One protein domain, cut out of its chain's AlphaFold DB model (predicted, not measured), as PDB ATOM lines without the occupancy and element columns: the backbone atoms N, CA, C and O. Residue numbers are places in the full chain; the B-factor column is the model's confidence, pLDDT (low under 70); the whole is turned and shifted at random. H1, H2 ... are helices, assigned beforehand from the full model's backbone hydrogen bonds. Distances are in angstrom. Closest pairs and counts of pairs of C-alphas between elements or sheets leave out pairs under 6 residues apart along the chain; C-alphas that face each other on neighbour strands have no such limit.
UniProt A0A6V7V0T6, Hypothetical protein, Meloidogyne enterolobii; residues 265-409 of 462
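Overview. This is residues 265 to 409 of the 462 residues of the protein "Hypothetical protein" of Meloidogyne enterolobii (UniProt A0A6V7V0T6). A long rod of crossed helices: H1, H3, H5 and H7 follow one another along its length in a zigzag, and the shorter H2, H4 and H6 each fold back between two of them. H3 is in the middle, and residues 265 to 274 of H1 stick out at one end. The printed part has 145 residues with seven named helices, H1 to H7 in order, and no named strand: all helix. It is loose, with a radius of gyration of the C-alphas of 18.2 A and spans of 67 by 28 by 24 A.

Along the chain. H1, residues 265 to 289, begins at C-alpha 265 (237.604, 326.563, 290.767) and is 36.1 A long. H2 is residues 293 to 302; H3, residues 311 to 330, is 28.0 A long. H4 is residues 335 to 346; H5, residues 352 to 371, is 28.3 A long. H6 is residues 376 to 384; H7, residues 393 to 409, 23.6 A long, ends at C-alpha 409 (240.284, 257.829, 283.197).

Arrangement. H3 is the hub, touching five helices. With residues 314 to 318 alone it touches H1, closest C-alphas Ile 283 and Ile 314 at 6.9 A, a steep tilt of 59 degrees. H2 and H3 form a helical hairpin, C-alphas Ser 293 and Lys 315 closest at 5.5 A. H4 touches H3 with residues 338 to 342 alone, C-alphas Cys 328 and Ala 338 closest at 5.3 A. H5 and H6 form another helical hairpin, C-alphas Cys 369 and Ala 379 closest at 5.4 A. H1 and H7 are apart. Every O i to N i+4 pair is within hydrogen-bond range in H2 to H6, 20 of 21 in H1 and 12 of 13 in H7.

Size, cuts and confidence. The C-alphas of Val 265 and Asp 409, the two farthest apart, are 69.2 A apart. The printed part has no cut and no long link. Mean pLDDT of the printed part is 72.5; it is under 70 at residues 265 to 269, 304 to 310, 370 and 375 to 409.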
ATOM      1  N   VAL A 265     236.830 327.811 290.923       64.06
ATOM      2  CA  VAL A 265     237.604 326.563 290.767       64.06
ATOM      3  C   VAL A 265     236.825 325.371 291.325       64.06
ATOM      4  O   VAL A 265     236.685 324.359 290.643       64.06
ATOM      5  N   GLU A 266     236.195 325.501 292.491       66.31
ATOM      6  CA  GLU A 266     235.278 324.492 293.026       66.31
ATOM      7  C   GLU A 266     234.086 324.233 292.098       66.31
ATOM      8  O   GLU A 266     233.813 323.089 291.732       66.31
ATOM      9  N   LYS A 267     233.371 325.284 291.677       67.38
ATOM     10  CA  LYS A 267     232.185 325.161 290.811       67.38
ATOM     11  C   LYS A 267     232.530 324.530 289.458       67.38
ATOM     12  O   LYS A 267     231.734 323.749 288.931       67.38
ATOM     13  N   THR A 268     233.708 324.810 288.897       67.69
ATOM     14  CA  THR A 268     234.187 324.160 287.662       67.69
ATOM     15  C   THR A 268     234.686 322.733 287.908       67.69
ATOM     16  O   THR A 268     234.349 321.840 287.129       67.69
ATOM     17  N   GLY A 269     235.375 322.473 289.021       69.81
ATOM     18  CA  GLY A 269     235.801 321.140 289.448       69.81
ATOM     19  C   GLY A 269     234.626 320.186 289.689       69.81
ATOM     20  O   GLY A 269     234.618 319.079 289.150       69.81
ATOM     21  N   ARG A 270     233.580 320.631 290.399       71.06
ATOM     22  CA  ARG A 270     232.323 319.883 290.595       71.06
ATOM     23  C   ARG A 270     231.640 319.580 289.247       71.06
ATOM     24  O   ARG A 270     231.262 318.436 289.004       71.06
ATOM     25  N   LYS A 271     231.576 320.553 288.321       75.38
ATOM     26  CA  LYS A 271     231.061 320.360 286.942       75.38
ATOM     27  C   LYS A 271     231.922 319.434 286.068       75.38
ATOM     28  O   LYS A 271     231.401 318.838 285.126       75.38
ATOM     29  N   LYS A 272     233.227 319.307 286.336       75.38
ATOM     30  CA  LYS A 272     234.084 318.303 285.689       75.38
ATOM     31  C   LYS A 272     233.802 316.910 286.257       75.38
ATOM     32  O   LYS A 272     233.415 316.034 285.494       75.38
ATOM     33  N   ARG A 273     233.894 316.741 287.584       76.19
ATOM     34  CA  ARG A 273     233.647 315.461 288.278       76.19
ATOM     35  C   ARG A 273     232.285 314.857 287.923       76.19
ATOM     36  O   ARG A 273     232.227 313.667 287.643       76.19
ATOM     37  N   LYS A 274     231.220 315.672 287.862       78.38
ATOM     38  CA  LYS A 274     229.886 315.213 287.442       78.38
ATOM     39  C   LYS A 274     229.895 314.621 286.021       78.38
ATOM     40  O   LYS A 274     229.508 313.472 285.860       78.38
ATOM     41  N   ARG A 275     230.426 315.352 285.031       73.56
ATOM     42  CA  ARG A 275     230.506 314.874 283.636       73.56
ATOM     43  C   ARG A 275     231.400 313.652 283.465       73.56
ATOM     44  O   ARG A 275     231.142 312.833 282.595       73.56
ATOM     45  N   ASP A 276     232.457 313.529 284.260       75.12
ATOM     46  CA  ASP A 276     233.337 312.363 284.191       75.12
ATOM     47  C   ASP A 276     232.672 311.115 284.816       75.12
ATOM     48  O   ASP A 276     232.780 310.031 284.248       75.12
ATOM     49  N   ALA A 277     231.861 311.274 285.872       77.00
ATOM     50  CA  ALA A 277     231.007 310.201 286.398       77.00
ATOM     51  C   ALA A 277     229.867 309.804 285.434       77.00
ATOM     52  O   ALA A 277     229.589 308.619 285.271       77.00
ATOM     53  N   GLU A 278     229.240 310.769 284.752       78.94
ATOM     54  CA  GLU A 278     228.209 310.516 283.728       78.94
ATOM     55  C   GLU A 278     228.768 309.704 282.540       78.94
ATOM     56  O   GLU A 278     228.100 308.798 282.037       78.94
ATOM     57  N   LYS A 279     230.027 309.948 282.138       78.38
ATOM     58  CA  LYS A 279     230.730 309.140 281.124       78.38
ATOM     59  C   LYS A 279     230.989 307.710 281.591       78.38
ATOM     60  O   LYS A 279     230.700 306.777 280.844       78.38
ATOM     61  N   ASP A 280     231.549 307.532 282.789       80.25
ATOM     62  CA  ASP A 280     231.857 306.197 283.314       80.25
ATOM     63  C   ASP A 280     230.573 305.374 283.531       80.25
ATOM     64  O   ASP A 280     230.564 304.181 283.233       80.25
ATOM     65  N   ALA A 281     229.461 306.005 283.931       83.56
ATOM     66  CA  ALA A 281     228.152 305.356 284.024       83.56
ATOM     67  C   ALA A 281     227.634 304.847 282.663       83.56
ATOM     68  O   ALA A 281     227.163 303.714 282.575       83.56
ATOM     69  N   LEU A 282     227.766 305.635 281.587       84.69
ATOM     70  CA  LEU A 282     227.376 305.214 280.232       84.69
ATOM     71  C   LEU A 282     228.274 304.098 279.675       84.69
ATOM     72  O   LEU A 282     227.779 303.172 279.032       84.69
ATOM     73  N   ILE A 283     229.579 304.135 279.959       86.69
ATOM     74  CA  ILE A 283     230.515 303.053 279.609       86.69
ATOM     75  C   ILE A 283     230.137 301.757 280.343       86.69
ATOM     76  O   ILE A 283     230.063 300.696 279.722       86.69
ATOM     77  N   LEU A 284     229.846 301.855 281.642       87.31
ATOM     78  CA  LEU A 284     229.422 300.739 282.485       87.31
ATOM     79  C   LEU A 284     228.065 300.169 282.044       87.31
ATOM     80  O   LEU A 284     227.896 298.952 282.020       87.31
ATOM     81  N   GLN A 285     227.123 301.013 281.610       88.06
ATOM     82  CA  GLN A 285     225.880 300.564 280.980       88.06
ATOM     83  C   GLN A 285     226.161 299.770 279.694       88.06
ATOM     84  O   GLN A 285     225.710 298.632 279.580       88.06
ATOM     85  N   CYS A 286     226.956 300.313 278.767       86.81
ATOM     86  CA  CYS A 286     227.301 299.624 277.518       86.81
ATOM     87  C   CYS A 286     227.977 298.261 277.765       86.81
ATOM     88  O   CYS A 286     227.697 297.295 277.055       86.81
ATOM     89  N   PHE A 287     228.843 298.173 278.781       86.12
ATOM     90  CA  PHE A 287     229.485 296.926 279.205       86.12
ATOM     91  C   PHE A 287     228.470 295.908 279.744       86.12
ATOM     92  O   PHE A 287     228.444 294.742 279.331       86.12
ATOM     93  N   ASN A 288     227.600 296.366 280.646       87.31
ATOM     94  CA  ASN A 288     226.543 295.562 281.247       87.31
ATOM     95  C   ASN A 288     225.605 294.978 280.180       87.31
ATOM     96  O   ASN A 288     225.321 293.777 280.178       87.31
ATOM     97  N   ASP A 289     225.204 295.807 279.221       87.25
ATOM     98  CA  ASP A 289     224.301 295.436 278.132       87.25
ATOM     99  C   ASP A 289     225.005 294.585 277.044       87.25
ATOM    100  O   ASP A 289     224.349 293.984 276.197       87.25
ATOM    101  N   GLY A 290     226.336 294.428 277.118       80.12
ATOM    102  CA  GLY A 290     227.115 293.468 276.322       80.12
ATOM    103  C   GLY A 290     227.680 293.990 275.008       80.12
ATOM    104  O   GLY A 290     228.114 293.200 274.171       80.12
ATOM    105  N   LEU A 291     227.711 295.306 274.827       84.00
ATOM    106  CA  LEU A 291     228.326 295.929 273.664       84.00
ATOM    107  C   LEU A 291     229.847 295.734 273.705       84.00
ATOM    108  O   LEU A 291     230.474 295.944 274.739       84.00
ATOM    109  N   SER A 292     230.476 295.406 272.576       80.50
ATOM    110  CA  SER A 292     231.934 295.552 272.448       80.50
ATOM    111  C   SER A 292     232.340 297.026 272.577       80.50
ATOM    112  O   SER A 292     231.543 297.917 272.291       80.50
ATOM    113  N   SER A 293     233.602 297.317 272.909       80.25
ATOM    114  CA  SER A 293     234.094 298.703 273.043       80.25
ATOM    115  C   SER A 293     233.877 299.590 271.799       80.25
ATOM    116  O   SER A 293     233.789 300.807 271.933       80.25
ATOM    117  N   TYR A 294     233.739 298.998 270.606       80.00
ATOM    118  CA  TYR A 294     233.413 299.693 269.351       80.00
ATOM    119  C   TYR A 294     231.902 299.922 269.144       80.00
ATOM    120  O   TYR A 294     231.492 300.932 268.577       80.00
ATOM    121  N   GLN A 295     231.047 299.015 269.628       83.06
ATOM    122  CA  GLN A 295     229.599 299.256 269.686       83.06
ATOM    123  C   GLN A 295     229.274 300.290 270.775       83.06
ATOM    124  O   GLN A 295     228.512 301.215 270.523       83.06
ATOM    125  N   ALA A 296     229.927 300.193 271.937       82.88
ATOM    126  CA  ALA A 296     229.848 301.177 273.012       82.88
ATOM    127  C   ALA A 296     230.263 302.574 272.528       82.88
ATOM    128  O   ALA A 296     229.535 303.529 272.765       82.88
ATOM    129  N   GLU A 297     231.369 302.698 271.779       83.00
ATOM    130  CA  GLU A 297     231.744 303.948 271.099       83.00
ATOM    131  C   GLU A 297     230.603 304.499 270.233       83.00
ATOM    132  O   GLU A 297     230.252 305.670 270.363       83.00
ATOM    133  N   LYS A 298     229.994 303.670 269.373       83.06
ATOM    134  CA  LYS A 298     228.907 304.114 268.489       83.06
ATOM    135  C   LYS A 298     227.680 304.597 269.256       83.06
ATOM    136  O   LYS A 298     227.145 305.644 268.901       83.06
ATOM    137  N   GLU A 299     227.242 303.889 270.295       82.88
ATOM    138  CA  GLU A 299     226.100 304.328 271.107       82.88
ATOM    139  C   GLU A 299     226.427 305.585 271.924       82.88
ATOM    140  O   GLU A 299     225.635 306.525 271.957       82.88
ATOM    141  N   ILE A 300     227.632 305.666 272.493       79.38
ATOM    142  CA  ILE A 300     228.096 306.835 273.248       79.38
ATOM    143  C   ILE A 300     228.183 308.082 272.350       79.38
ATOM    144  O   ILE A 300     227.717 309.148 272.748       79.38
ATOM    145  N   ILE A 301     228.670 307.964 271.109       77.44
ATOM    146  CA  ILE A 301     228.702 309.075 270.138       77.44
ATOM    147  C   ILE A 301     227.284 309.540 269.743       77.44
ATOM    148  O   ILE A 301     227.066 310.739 269.546       77.44
ATOM    149  N   LYS A 302     226.287 308.642 269.674       77.44
ATOM    150  CA  LYS A 302     224.889 309.017 269.360       77.44
ATOM    151  C   LYS A 302     224.237 309.919 270.413       77.44
ATOM    152  O   LYS A 302     223.274 310.605 270.076       77.44
ATOM    153  N   THR A 303     224.744 309.957 271.649       71.69
ATOM    154  CA  THR A 303     224.169 310.768 272.747       71.69
ATOM    155  C   THR A 303     224.237 312.286 272.515       71.69
ATOM    156  O   THR A 303     223.643 313.044 273.276       71.69
ATOM    157  N   LYS A 304     224.911 312.743 271.446       55.78
ATOM    158  CA  LYS A 304     225.103 314.153 271.043       55.78
ATOM    159  C   LYS A 304     225.920 315.022 272.004       55.78
ATOM    160  O   LYS A 304     226.176 316.179 271.673       55.78
ATOM    161  N   ASP A 305     226.403 314.489 273.122       58.19
ATOM    162  CA  ASP A 305     227.362 315.185 273.977       58.19
ATOM    163  C   ASP A 305     228.727 315.274 273.267       58.19
ATOM    164  O   ASP A 305     229.569 314.377 273.328       58.19
ATOM    165  N   THR A 306     228.975 316.393 272.582       46.97
ATOM    166  CA  THR A 306     230.158 316.648 271.727       46.97
ATOM    167  C   THR A 306     231.501 316.726 272.472       46.97
ATOM    168  O   THR A 306     232.517 317.106 271.900       46.97
ATOM    169  N   ASN A 307     231.520 316.344 273.751       55.47
ATOM    170  CA  ASN A 307     232.694 316.270 274.621       55.47
ATOM    171  C   ASN A 307     233.050 314.814 274.992       55.47
ATOM    172  O   ASN A 307     233.773 314.590 275.971       55.47
ATOM    173  N   PHE A 308     232.492 313.824 274.286       55.53
ATOM    174  CA  PHE A 308     232.619 312.431 274.696       55.53
ATOM    175  C   PHE A 308     234.020 311.840 274.512       55.53
ATOM    176  O   PHE A 308     234.701 312.010 273.505       55.53
ATOM    177  N   THR A 309     234.397 311.119 275.564       59.97
ATOM    178  CA  THR A 309     235.460 310.127 275.711       59.97
ATOM    179  C   THR A 309     236.042 309.590 274.400       59.97
ATOM    180  O   THR A 309     235.355 308.927 273.630       59.97
ATOM    181  N   SER A 310     237.351 309.786 274.196       69.12
ATOM    182  CA  SER A 310     238.080 309.194 273.070       69.12
ATOM    183  C   SER A 310     237.955 307.666 273.042       69.12
ATOM    184  O   SER A 310     237.950 307.019 274.093       69.12
ATOM    185  N   LEU A 311     237.984 307.067 271.846       76.19
ATOM    186  CA  LEU A 311     237.981 305.608 271.668       76.19
ATOM    187  C   LEU A 311     239.061 304.896 272.494       76.19
ATOM    188  O   LEU A 311     238.831 303.813 273.025       76.19
ATOM    189  N   SER A 312     240.236 305.514 272.638       80.19
ATOM    190  CA  SER A 312     241.310 305.012 273.500       80.19
ATOM    191  C   SER A 312     240.880 304.883 274.963       80.19
ATOM    192  O   SER A 312     241.234 303.903 275.608       80.19
ATOM    193  N   THR A 313     240.077 305.816 275.477       81.81
ATOM    194  CA  THR A 313     239.593 305.805 276.862       81.81
ATOM    195  C   THR A 313     238.431 304.821 277.045       81.81
ATOM    196  O   THR A 313     238.421 304.102 278.040       81.81
ATOM    197  N   ILE A 314     237.516 304.693 276.068       81.75
ATOM    198  CA  ILE A 314     236.471 303.646 276.085       81.75
ATOM    199  C   ILE A 314     237.126 302.257 276.067       81.75
ATOM    200  O   ILE A 314     236.852 301.437 276.938       81.75
ATOM    201  N   LYS A 315     238.061 302.005 275.138       83.19
ATOM    202  CA  LYS A 315     238.826 300.746 275.074       83.19
ATOM    203  C   LYS A 315     239.600 300.465 276.361       83.19
ATOM    204  O   LYS A 315     239.609 299.321 276.802       83.19
ATOM    205  N   ARG A 316     240.209 301.486 276.981       85.50
ATOM    206  CA  ARG A 316     240.917 301.336 278.261       85.50
ATOM    207  C   ARG A 316     239.961 300.925 279.383       85.50
ATOM    208  O   ARG A 316     240.246 299.945 280.052       85.50
ATOM    209  N   ARG A 317     238.807 301.591 279.534       83.50
ATOM    210  CA  ARG A 317     237.786 301.211 280.529       83.50
ATOM    211  C   ARG A 317     237.243 299.800 280.311       83.50
ATOM    212  O   ARG A 317     237.138 299.049 281.267       83.50
ATOM    213  N   PHE A 318     236.947 299.417 279.070       85.00
ATOM    214  CA  PHE A 318     236.521 298.047 278.761       85.00
ATOM    215  C   PHE A 318     237.587 297.012 279.155       85.00
ATOM    216  O   PHE A 318     237.253 296.036 279.818       85.00
ATOM    217  N   LYS A 319     238.866 297.275 278.847       84.00
ATOM    218  CA  LYS A 319     239.986 296.414 279.252       84.00
ATOM    219  C   LYS A 319     240.147 296.340 280.776       84.00
ATOM    220  O   LYS A 319     240.267 295.242 281.296       84.00
ATOM    221  N   GLU A 320     240.054 297.469 281.487       84.81
ATOM    222  CA  GLU A 320     240.088 297.519 282.961       84.81
ATOM    223  C   GLU A 320     238.992 296.631 283.595       84.81
ATOM    224  O   GLU A 320     239.238 295.971 284.602       84.81
ATOM    225  N   LEU A 321     237.787 296.591 283.010       83.94
ATOM    226  CA  LEU A 321     236.675 295.748 283.478       83.94
ATOM    227  C   LEU A 321     236.887 294.261 283.139       83.94
ATOM    228  O   LEU A 321     236.605 293.393 283.965       83.94
ATOM    229  N   GLU A 322     237.399 293.962 281.944       83.12
ATOM    230  CA  GLU A 322     237.707 292.594 281.498       83.12
ATOM    231  C   GLU A 322     238.864 291.982 282.305       83.12
ATOM    232  O   GLU A 322     238.796 290.811 282.673       83.12
ATOM    233  N   GLU A 323     239.869 292.779 282.675       82.69
ATOM    234  CA  GLU A 323     240.959 292.393 283.581       82.69
ATOM    235  C   GLU A 323     240.460 292.051 284.987       82.69
ATOM    236  O   GLU A 323     240.844 291.020 285.534       82.69
ATOM    237  N   LEU A 324     239.563 292.860 285.562       83.19
ATOM    238  CA  LEU A 324     238.994 292.600 286.890       83.19
ATOM    239  C   LEU A 324     238.156 291.314 286.924       83.19
ATOM    240  O   LEU A 324     238.285 290.520 287.854       83.19
ATOM    241  N   ILE A 325     237.322 291.085 285.907       83.38
ATOM    242  CA  ILE A 325     236.499 289.871 285.807       83.38
ATOM    243  C   ILE A 325     237.379 288.634 285.583       83.38
ATOM    244  O   ILE A 325     237.147 287.603 286.215       83.38
ATOM    245  N   LEU A 326     238.411 288.737 284.738       80.44
ATOM    246  CA  LEU A 326     239.361 287.649 284.511       80.44
ATOM    247  C   LEU A 326     240.169 287.326 285.776       80.44
ATOM    248  O   LEU A 326     240.364 286.152 286.075       80.44
ATOM    249  N   GLN A 327     240.581 288.332 286.554       81.88
ATOM    250  CA  GLN A 327     241.228 288.118 287.851       81.88
ATOM    251  C   GLN A 327     240.313 287.330 288.800       81.88
ATOM    252  O   GLN A 327     240.725 286.295 289.314       81.88
ATOM    253  N   CYS A 328     239.043 287.734 288.943       82.25
ATOM    254  CA  CYS A 328     238.072 287.007 289.769       82.25
ATOM    255  C   CYS A 328     237.903 285.538 289.336       82.25
ATOM    256  O   CYS A 328     237.839 284.643 290.178       82.25
ATOM    257  N   PHE A 329     237.835 285.292 288.023       77.81
ATOM    258  CA  PHE A 329     237.734 283.952 287.440       77.81
ATOM    259  C   PHE A 329     238.980 283.101 287.744       77.81
ATOM    260  O   PHE A 329     238.873 281.937 288.130       77.81
ATOM    261  N   ASN A 330     240.168 283.695 287.627       75.12
ATOM    262  CA  ASN A 330     241.449 283.052 287.918       75.12
ATOM    263  C   ASN A 330     241.627 282.728 289.411       75.12
ATOM    264  O   ASN A 330     242.111 281.648 289.755       75.12
ATOM    265  N   ASP A 331     241.165 283.609 290.296       79.19
ATOM    266  CA  ASP A 331     241.130 283.379 291.745       79.19
ATOM    267  C   ASP A 331     240.116 282.283 292.144       79.19
ATOM    268  O   ASP A 331     240.109 281.818 293.283       79.19
ATOM    269  N   GLY A 332     239.292 281.804 291.202       72.00
ATOM    270  CA  GLY A 332     238.279 280.772 291.431       72.00
ATOM    271  C   GLY A 332     237.030 281.285 292.150       72.00
ATOM    272  O   GLY A 332     236.291 280.490 292.730       72.00
ATOM    273  N   LEU A 333     236.794 282.601 292.141       80.62
ATOM    274  CA  LEU A 333     235.602 283.203 292.733       80.62
ATOM    275  C   LEU A 333     234.365 282.846 291.908       80.62
ATOM    276  O   LEU A 333     234.380 282.933 290.684       80.62
ATOM    277  N   THR A 334     233.253 282.530 292.569       81.62
ATOM    278  CA  THR A 334     231.948 282.453 291.891       81.62
ATOM    279  C   THR A 334     231.536 283.829 291.337       81.62
ATOM    280  O   THR A 334     231.950 284.852 291.890       81.62
ATOM    281  N   PRO A 335     230.665 283.906 290.312       81.81
ATOM    282  CA  PRO A 335     230.173 285.177 289.766       81.81
ATOM    283  C   PRO A 335     229.629 286.159 290.820       81.81
ATOM    284  O   PRO A 335     229.876 287.359 290.723       81.81
ATOM    285  N   ASN A 336     228.964 285.657 291.868       84.50
ATOM    286  CA  ASN A 336     228.435 286.471 292.970       84.50
ATOM    287  C   ASN A 336     229.559 287.046 293.860       84.50
ATOM    288  O   ASN A 336     229.483 288.180 294.328       84.50
ATOM    289  N   GLN A 337     230.621 286.266 294.097       86.38
ATOM    290  CA  GLN A 337     231.811 286.725 294.824       86.38
ATOM    291  C   GLN A 337     232.626 287.715 293.980       86.38
ATOM    292  O   GLN A 337     233.138 288.689 294.525       86.38
ATOM    293  N   ALA A 338     232.697 287.504 292.662       84.50
ATOM    294  CA  ALA A 338     233.310 288.427 291.712       84.50
ATOM    295  C   ALA A 338     232.582 289.784 291.689       84.50
ATOM    296  O   ALA A 338     233.227 290.821 291.818       84.50
ATOM    297  N   GLU A 339     231.245 289.792 291.608       87.69
ATOM    298  CA  GLU A 339     230.428 291.015 291.690       87.69
ATOM    299  C   GLU A 339     230.723 291.793 292.982       87.69
ATOM    300  O   GLU A 339     231.084 292.972 292.935       87.69
ATOM    301  N   LYS A 340     230.667 291.108 294.131       86.19
ATOM    302  CA  LYS A 340     230.950 291.703 295.443       86.19
ATOM    303  C   LYS A 340     232.376 292.263 295.530       86.19
ATOM    304  O   LYS A 340     232.547 293.408 295.939       86.19
ATOM    305  N   MET A 341     233.385 291.508 295.086       87.12
ATOM    306  CA  MET A 341     234.791 291.932 295.125       87.12
ATOM    307  C   MET A 341     235.070 293.125 294.201       87.12
ATOM    308  O   MET A 341     235.806 294.033 294.590       87.12
ATOM    309  N   ILE A 342     234.458 293.187 293.014       84.94
ATOM    310  CA  ILE A 342     234.612 294.317 292.081       84.94
ATOM    311  C   ILE A 342     233.966 295.592 292.650       84.94
ATOM    312  O   ILE A 342     234.562 296.675 292.571       84.94
ATOM    313  N   ILE A 343     232.794 295.468 293.284       85.31
ATOM    314  CA  ILE A 343     232.134 296.570 293.995       85.31
ATOM    315  C   ILE A 343     233.007 297.051 295.164       85.31
ATOM    316  O   ILE A 343     233.264 298.248 295.270       85.31
ATOM    317  N   GLU A 344     233.524 296.145 295.997       85.06
ATOM    318  CA  GLU A 344     234.351 296.484 297.169       85.06
ATOM    319  C   GLU A 344     235.719 297.077 296.788       85.06
ATOM    320  O   GLU A 344     236.171 298.042 297.403       85.06
ATOM    321  N   THR A 345     236.365 296.556 295.743       78.50
ATOM    322  CA  THR A 345     237.737 296.935 295.353       78.50
ATOM    323  C   THR A 345     237.795 298.209 294.507       78.50
ATOM    324  O   THR A 345     238.817 298.901 294.501       78.50
ATOM    325  N   LYS A 346     236.740 298.517 293.737       77.12
ATOM    326  CA  LYS A 346     236.745 299.626 292.760       77.12
ATOM    327  C   LYS A 346     235.530 300.555 292.827       77.12
ATOM    328  O   LYS A 346     235.545 301.579 292.150       77.12
ATOM    329  N   GLY A 347     234.485 300.219 293.586       75.88
ATOM    330  CA  GLY A 347     233.216 300.956 293.584       75.88
ATOM    331  C   GLY A 347     232.417 300.816 292.281       75.88
ATOM    332  O   GLY A 347     231.542 301.638 292.011       75.88
ATOM    333  N   ILE A 348     232.726 299.817 291.444       79.38
ATOM    334  CA  ILE A 348     232.118 299.645 290.118       79.38
ATOM    335  C   ILE A 348     230.952 298.658 290.213       79.38
ATOM    336  O   ILE A 348     231.148 297.480 290.491       79.38
ATOM    337  N   ASN A 349     229.740 299.130 289.919       82.44
ATOM    338  CA  ASN A 349     228.532 298.305 289.888       82.44
ATOM    339  C   ASN A 349     228.344 297.653 288.499       82.44
ATOM    340  O   ASN A 349     227.629 298.162 287.631       82.44
ATOM    341  N   ILE A 350     229.058 296.549 288.262       83.12
ATOM    342  CA  ILE A 350     228.813 295.664 287.114       83.12
ATOM    343  C   ILE A 350     227.628 294.757 287.469       83.12
ATOM    344  O   ILE A 350     227.644 294.147 288.530       83.12
ATOM    345  N   LYS A 351     226.635 294.621 286.581       85.00
ATOM    346  CA  LYS A 351     225.529 293.665 286.756       85.00
ATOM    347  C   LYS A 351     226.082 292.235 286.757       85.00
ATOM    348  O   LYS A 351     226.757 291.851 285.795       85.00
ATOM    349  N   LEU A 352     225.668 291.404 287.715       83.62
ATOM    350  CA  LEU A 352     225.932 289.959 287.750       83.62
ATOM    351  C   LEU A 352     225.744 289.255 286.396       83.62
ATOM    352  O   LEU A 352     226.540 288.396 286.028       83.62
ATOM    353  N   SER A 353     224.729 289.636 285.612       82.12
ATOM    354  CA  SER A 353     224.458 289.054 284.288       82.12
ATOM    355  C   SER A 353     225.582 289.269 283.265       82.12
ATOM    356  O   SER A 353     225.805 288.408 282.413       82.12
ATOM    357  N   ALA A 354     226.324 290.375 283.352       82.38
ATOM    358  CA  ALA A 354     227.477 290.637 282.493       82.38
ATOM    359  C   ALA A 354     228.713 289.840 282.937       82.38
ATOM    360  O   ALA A 354     229.451 289.338 282.088       82.38
ATOM    361  N   ILE A 355     228.892 289.664 284.252       83.50
ATOM    362  CA  ILE A 355     229.936 288.810 284.840       83.50
ATOM    363  C   ILE A 355     229.683 287.345 284.460       83.50
ATOM    364  O   ILE A 355     230.561 286.711 283.884       83.50
ATOM    365  N   LEU A 356     228.461 286.841 284.671       80.44
ATOM    366  CA  LEU A 356     228.013 285.501 284.268       80.44
ATOM    367  C   LEU A 356     228.254 285.227 282.780       80.44
ATOM    368  O   LEU A 356     228.743 284.157 282.420       80.44
ATOM    369  N   ARG A 357     227.947 286.195 281.905       83.81
ATOM    370  CA  ARG A 357     228.213 286.076 280.466       83.81
ATOM    371  C   ARG A 357     229.713 285.932 280.185       83.81
ATOM    372  O   ARG A 357     230.090 285.012 279.466       83.81
ATOM    373  N   ARG A 358     230.567 286.784 280.769       81.75
ATOM    374  CA  ARG A 358     232.032 286.701 280.591       81.75
ATOM    375  C   ARG A 358     232.624 285.405 281.153       81.75
ATOM    376  O   ARG A 358     233.468 284.805 280.498       81.75
ATOM    377  N   PHE A 359     232.151 284.939 282.307       78.81
ATOM    378  CA  PHE A 359     232.529 283.640 282.876       78.81
ATOM    379  C   PHE A 359     232.207 282.499 281.900       78.81
ATOM    380  O   PHE A 359     233.098 281.738 281.531       78.81
ATOM    381  N   LYS A 360     230.975 282.450 281.380       79.25
ATOM    382  CA  LYS A 360     230.549 281.431 280.410       79.25
ATOM    383  C   LYS A 360     231.312 281.491 279.081       79.25
ATOM    384  O   LYS A 360     231.575 280.456 278.468       79.25
ATOM    385  N   GLU A 361     231.679 282.686 278.618       81.25
ATOM    386  CA  GLU A 361     232.546 282.866 277.444       81.25
ATOM    387  C   GLU A 361     233.948 282.273 277.692       81.25
ATOM    388  O   GLU A 361     234.450 281.531 276.846       81.25
ATOM    389  N   LEU A 362     234.548 282.517 278.866       75.00
ATOM    390  CA  LEU A 362     235.845 281.949 279.262       75.00
ATOM    391  C   LEU A 362     235.792 280.418 279.407       75.00
ATOM    392  O   LEU A 362     236.645 279.727 278.853       75.00
ATOM    393  N   GLU A 363     234.768 279.879 280.075       74.19
ATOM    394  CA  GLU A 363     234.507 278.434 280.177       74.19
ATOM    395  C   GLU A 363     234.401 277.783 278.790       74.19
ATOM    396  O   GLU A 363     235.025 276.753 278.528       74.19
ATOM    397  N   THR A 364     233.661 278.413 277.872       78.06
ATOM    398  CA  THR A 364     233.482 277.917 276.498       78.06
ATOM    399  C   THR A 364     234.805 277.910 275.726       78.06
ATOM    400  O   THR A 364     235.098 276.942 275.024       78.06
ATOM    401  N   LEU A 365     235.636 278.949 275.878       74.19
ATOM    402  CA  LEU A 365     236.961 279.018 275.252       74.19
ATOM    403  C   LEU A 365     237.921 277.956 275.808       74.19
ATOM    404  O   LEU A 365     238.614 277.303 275.026       74.19
ATOM    405  N   ILE A 366     237.937 277.738 277.127       74.12
ATOM    406  CA  ILE A 366     238.744 276.688 277.773       74.12
ATOM    407  C   ILE A 366     238.295 275.301 277.292       74.12
ATOM    408  O   ILE A 366     239.129 274.494 276.879       74.12
ATOM    409  N   PHE A 367     236.986 275.040 277.262       71.00
ATOM    410  CA  PHE A 367     236.439 273.761 276.811       71.00
ATOM    411  C   PHE A 367     236.688 273.500 275.318       71.00
ATOM    412  O   PHE A 367     236.933 272.358 274.926       71.00
ATOM    413  N   GLN A 368     236.699 274.541 274.477       75.81
ATOM    414  CA  GLN A 368     237.116 274.392 273.083       75.81
ATOM    415  C   GLN A 368     238.619 274.106 272.967       75.81
ATOM    416  O   GLN A 368     238.996 273.223 272.209       75.81
ATOM    417  N   CYS A 369     239.480 274.758 273.758       70.75
ATOM    418  CA  CYS A 369     240.914 274.443 273.766       70.75
ATOM    419  C   CYS A 369     241.198 272.990 274.195       70.75
ATOM    420  O   CYS A 369     242.083 272.356 273.625       70.75
ATOM    421  N   PHE A 370     240.423 272.454 275.145       69.44
ATOM    422  CA  PHE A 370     240.471 271.041 275.537       69.44
ATOM    423  C   PHE A 370     240.045 270.111 274.385       69.44
ATOM    424  O   PHE A 370     240.759 269.163 274.067       69.44
ATOM    425  N   LYS A 371     238.926 270.408 273.701       73.81
ATOM    426  CA  LYS A 371     238.480 269.666 272.501       73.81
ATOM    427  C   LYS A 371     239.499 269.690 271.362       73.81
ATOM    428  O   LYS A 371     239.642 268.697 270.658       73.81
ATOM    429  N   ASP A 372     240.191 270.812 271.194       79.38
ATOM    430  CA  ASP A 372     241.251 271.004 270.203       79.38
ATOM    431  C   ASP A 372     242.558 270.264 270.575       79.38
ATOM    432  O   ASP A 372     243.541 270.346 269.838       79.38
ATOM    433  N   GLY A 373     242.609 269.571 271.724       72.81
ATOM    434  CA  GLY A 373     243.784 268.833 272.202       72.81
ATOM    435  C   GLY A 373     244.963 269.721 272.620       72.81
ATOM    436  O   GLY A 373     246.099 269.250 272.673       72.81
ATOM    437  N   LEU A 374     244.728 271.010 272.882       71.62
ATOM    438  CA  LEU A 374     245.796 271.974 273.140       71.62
ATOM    439  C   LEU A 374     246.394 271.791 274.537       71.62
ATOM    440  O   LEU A 374     245.684 271.807 275.540       71.62
ATOM    441  N   THR A 375     247.724 271.730 274.619       69.19
ATOM    442  CA  THR A 375     248.435 271.813 275.905       69.19
ATOM    443  C   THR A 375     248.082 273.111 276.637       69.19
ATOM    444  O   THR A 375     247.782 274.124 276.000       69.19
ATOM    445  N   ALA A 376     248.194 273.136 277.969       63.16
ATOM    446  CA  ALA A 376     247.842 274.318 278.763       63.16
ATOM    447  C   ALA A 376     248.552 275.610 278.299       63.16
ATOM    448  O   ALA A 376     247.947 276.676 278.314       63.16
ATOM    449  N   ILE A 377     249.790 275.511 277.794       64.62
ATOM    450  CA  ILE A 377     250.561 276.640 277.241       64.62
ATOM    451  C   ILE A 377     250.002 277.105 275.880       64.62
ATOM    452  O   ILE A 377     250.012 278.297 275.575       64.62
ATOM    453  N   GLN A 378     249.511 276.191 275.038       69.62
ATOM    454  CA  GLN A 378     248.852 276.536 273.771       69.62
ATOM    455  C   GLN A 378     247.451 277.119 274.008       69.62
ATOM    456  O   GLN A 378     247.088 278.101 273.365       69.62
ATOM    457  N   ALA A 379     246.696 276.553 274.951       66.38
ATOM    458  CA  ALA A 379     245.395 277.050 275.383       66.38
ATOM    459  C   ALA A 379     245.508 278.448 276.020       66.38
ATOM    460  O   ALA A 379     244.794 279.364 275.616       66.38
ATOM    461  N   GLU A 380     246.474 278.661 276.923       65.12
ATOM    462  CA  GLU A 380     246.791 279.987 277.461       65.12
ATOM    463  C   GLU A 380     247.149 280.965 276.341       65.12
ATOM    464  O   GLU A 380     246.568 282.043 276.289       65.12
ATOM    465  N   LYS A 381     248.031 280.600 275.399       65.69
ATOM    466  CA  LYS A 381     248.359 281.471 274.256       65.69
ATOM    467  C   LYS A 381     247.128 281.809 273.412       65.69
ATOM    468  O   LYS A 381     246.951 282.974 273.072       65.69
ATOM    469  N   LYS A 382     246.258 280.839 273.112       67.38
ATOM    470  CA  LYS A 382     245.021 281.043 272.337       67.38
ATOM    471  C   LYS A 382     244.059 282.011 273.042       67.38
ATOM    472  O   LYS A 382     243.533 282.926 272.411       67.38
ATOM    473  N   ILE A 383     243.883 281.874 274.355       63.34
ATOM    474  CA  ILE A 383     242.966 282.716 275.138       63.34
ATOM    475  C   ILE A 383     243.590 284.096 275.444       63.34
ATOM    476  O   ILE A 383     242.913 285.111 275.320       63.34
ATOM    477  N   ASN A 384     244.897 284.182 275.711       59.06
ATOM    478  CA  ASN A 384     245.641 285.438 275.890       59.06
ATOM    479  C   ASN A 384     245.656 286.286 274.596       59.06
ATOM    480  O   ASN A 384     245.370 287.484 274.633       59.06
ATOM    481  N   VAL A 385     245.820 285.654 273.423       48.09
ATOM    482  CA  VAL A 385     245.627 286.293 272.100       48.09
ATOM    483  C   VAL A 385     244.200 286.839 271.907       48.09
ATOM    484  O   VAL A 385     244.001 287.783 271.142       48.09
ATOM    485  N   THR A 386     243.213 286.348 272.666       50.16
ATOM    486  CA  THR A 386     241.838 286.892 272.689       50.16
ATOM    487  C   THR A 386     241.717 288.199 273.513       50.16
ATOM    488  O   THR A 386     240.658 288.828 273.506       50.16
ATOM    489  N   LYS A 387     242.838 288.686 274.080       45.97
ATOM    490  CA  LYS A 387     243.075 289.914 274.876       45.97
ATOM    491  C   LYS A 387     242.790 289.783 276.379       45.97
ATOM    492  O   LYS A 387     241.707 290.127 276.837       45.97
ATOM    493  N   SER A 388     243.824 289.485 277.163       38.72
ATOM    494  CA  SER A 388     244.049 290.161 278.454       38.72
ATOM    495  C   SER A 388     245.493 289.973 278.932       38.72
ATOM    496  O   SER A 388     246.208 289.120 278.417       38.72
ATOM    497  N   THR A 389     245.947 290.803 279.869       31.27
ATOM    498  CA  THR A 389     247.360 290.883 280.266       31.27
ATOM    499  C   THR A 389     247.787 289.730 281.193       31.27
ATOM    500  O   THR A 389     247.112 289.438 282.169       31.27
ATOM    501  N   GLU A 390     248.914 289.097 280.846       31.28
ATOM    502  CA  GLU A 390     249.818 288.234 281.641       31.28
ATOM    503  C   GLU A 390     249.238 287.285 282.732       31.28
ATOM    504  O   GLU A 390     249.025 287.656 283.880       31.28
ATOM    505  N   CYS A 391     249.182 285.990 282.380       43.84
ATOM    506  CA  CYS A 391     249.556 284.838 283.227       43.84
ATOM    507  C   CYS A 391     248.802 284.536 284.547       43.84
ATOM    508  O   CYS A 391     249.396 284.607 285.619       43.84
ATOM    509  N   ILE A 392     247.578 283.982 284.473       47.44
ATOM    510  CA  ILE A 392     247.090 282.986 285.474       47.44
ATOM    511  C   ILE A 392     246.337 281.792 284.821       47.44
ATOM    512  O   ILE A 392     246.014 280.805 285.492       47.44
ATOM    513  N   LEU A 393     246.098 281.821 283.502       50.38
ATOM    514  CA  LEU A 393     245.247 280.856 282.783       50.38
ATOM    515  C   LEU A 393     245.709 279.405 282.943       50.38
ATOM    516  O   LEU A 393     244.864 278.522 283.106       50.38
ATOM    517  N   LEU A 394     247.024 279.165 283.000       49.25
ATOM    518  CA  LEU A 394     247.578 277.847 283.316       49.25
ATOM    519  C   LEU A 394     246.993 277.238 284.601       49.25
ATOM    520  O   LEU A 394     246.725 276.047 284.616       49.25
ATOM    521  N   SER A 395     246.741 278.014 285.663       53.28
ATOM    522  CA  SER A 395     246.250 277.465 286.941       53.28
ATOM    523  C   SER A 395     244.779 277.036 286.896       53.28
ATOM    524  O   SER A 395     244.385 276.110 287.606       53.28
ATOM    525  N   THR A 396     243.956 277.702 286.082       56.69
ATOM    526  CA  THR A 396     242.539 277.355 285.903       56.69
ATOM    527  C   THR A 396     242.404 276.215 284.903       56.69
ATOM    528  O   THR A 396     241.623 275.296 285.141       56.69
ATOM    529  N   ILE A 397     243.221 276.221 283.842       56.94
ATOM    530  CA  ILE A 397     243.336 275.104 282.902       56.94
ATOM    531  C   ILE A 397     243.842 273.858 283.634       56.94
ATOM    532  O   ILE A 397     243.191 272.832 283.524       56.94
ATOM    533  N   ILE A 398     244.906 273.936 284.444       55.41
ATOM    534  CA  ILE A 398     245.391 272.806 285.257       55.41
ATOM    535  C   ILE A 398     244.305 272.338 286.226       55.41
ATOM    536  O   ILE A 398     243.980 271.162 286.199       55.41
ATOM    537  N   ARG A 399     243.649 273.226 286.994       57.44
ATOM    538  CA  ARG A 399     242.528 272.829 287.877       57.44
ATOM    539  C   ARG A 399     241.399 272.102 287.135       57.44
ATOM    540  O   ARG A 399     240.810 271.189 287.703       57.44
ATOM    541  N   HIS A 400     241.109 272.465 285.884       57.66
ATOM    542  CA  HIS A 400     240.108 271.770 285.071       57.66
ATOM    543  C   HIS A 400     240.652 270.501 284.400       57.66
ATOM    544  O   HIS A 400     239.904 269.538 284.304       57.66
ATOM    545  N   TYR A 401     241.925 270.442 284.000       56.00
ATOM    546  CA  TYR A 401     242.576 269.221 283.511       56.00
ATOM    547  C   TYR A 401     242.656 268.171 284.623       56.00
ATOM    548  O   TYR A 401     242.172 267.068 284.424       56.00
ATOM    549  N   ASP A 402     243.125 268.532 285.820       52.97
ATOM    550  CA  ASP A 402     243.171 267.661 287.000       52.97
ATOM    551  C   ASP A 402     241.804 267.051 287.345       52.97
ATOM    552  O   ASP A 402     241.737 265.944 287.879       52.97
ATOM    553  N   VAL A 403     240.712 267.780 287.099       56.62
ATOM    554  CA  VAL A 403     239.341 267.302 287.323       56.62
ATOM    555  C   VAL A 403     238.856 266.465 286.138       56.62
ATOM    556  O   VAL A 403     238.354 265.361 286.340       56.62
ATOM    557  N   LEU A 404     239.032 266.944 284.903       50.91
ATOM    558  CA  LEU A 404     238.591 266.253 283.690       50.91
ATOM    559  C   LEU A 404     239.343 264.938 283.467       50.91
ATOM    560  O   LEU A 404     238.705 263.961 283.105       50.91
ATOM    561  N   GLU A 405     240.641 264.868 283.746       53.19
ATOM    562  CA  GLU A 405     241.464 263.652 283.675       53.19
ATOM    563  C   GLU A 405     240.966 262.601 284.679       53.19
ATOM    564  O   GLU A 405     240.640 261.480 284.290       53.19
ATOM    565  N   LYS A 406     240.720 262.996 285.939       52.88
ATOM    566  CA  LYS A 406     240.107 262.131 286.974       52.88
ATOM    567  C   LYS A 406     238.676 261.672 286.639       52.88
ATOM    568  O   LYS A 406     238.193 260.704 287.237       52.88
ATOM    569  N   HIS A 407     237.998 262.340 285.700       48.88
ATOM    570  CA  HIS A 407     236.716 261.908 285.136       48.88
ATOM    571  C   HIS A 407     236.872 261.059 283.857       48.88
ATOM    572  O   HIS A 407     236.128 260.093 283.701       48.88
ATOM    573  N   PHE A 408     237.841 261.356 282.985       48.06
ATOM    574  CA  PHE A 408     238.086 260.650 281.720       48.06
ATOM    575  C   PHE A 408     238.763 259.286 281.904       48.06
ATOM    576  O   PHE A 408     238.391 258.339 281.212       48.06
ATOM    577  N   ASP A 409     239.674 259.132 282.873       47.56
ATOM    578  CA  ASP A 409     240.284 257.829 283.197       47.56
ATOM    579  C   ASP A 409     239.237 256.796 283.647       47.56
ATOM    580  O   ASP A 409     239.377 255.593 283.418       47.56
TER     581      ASP A 409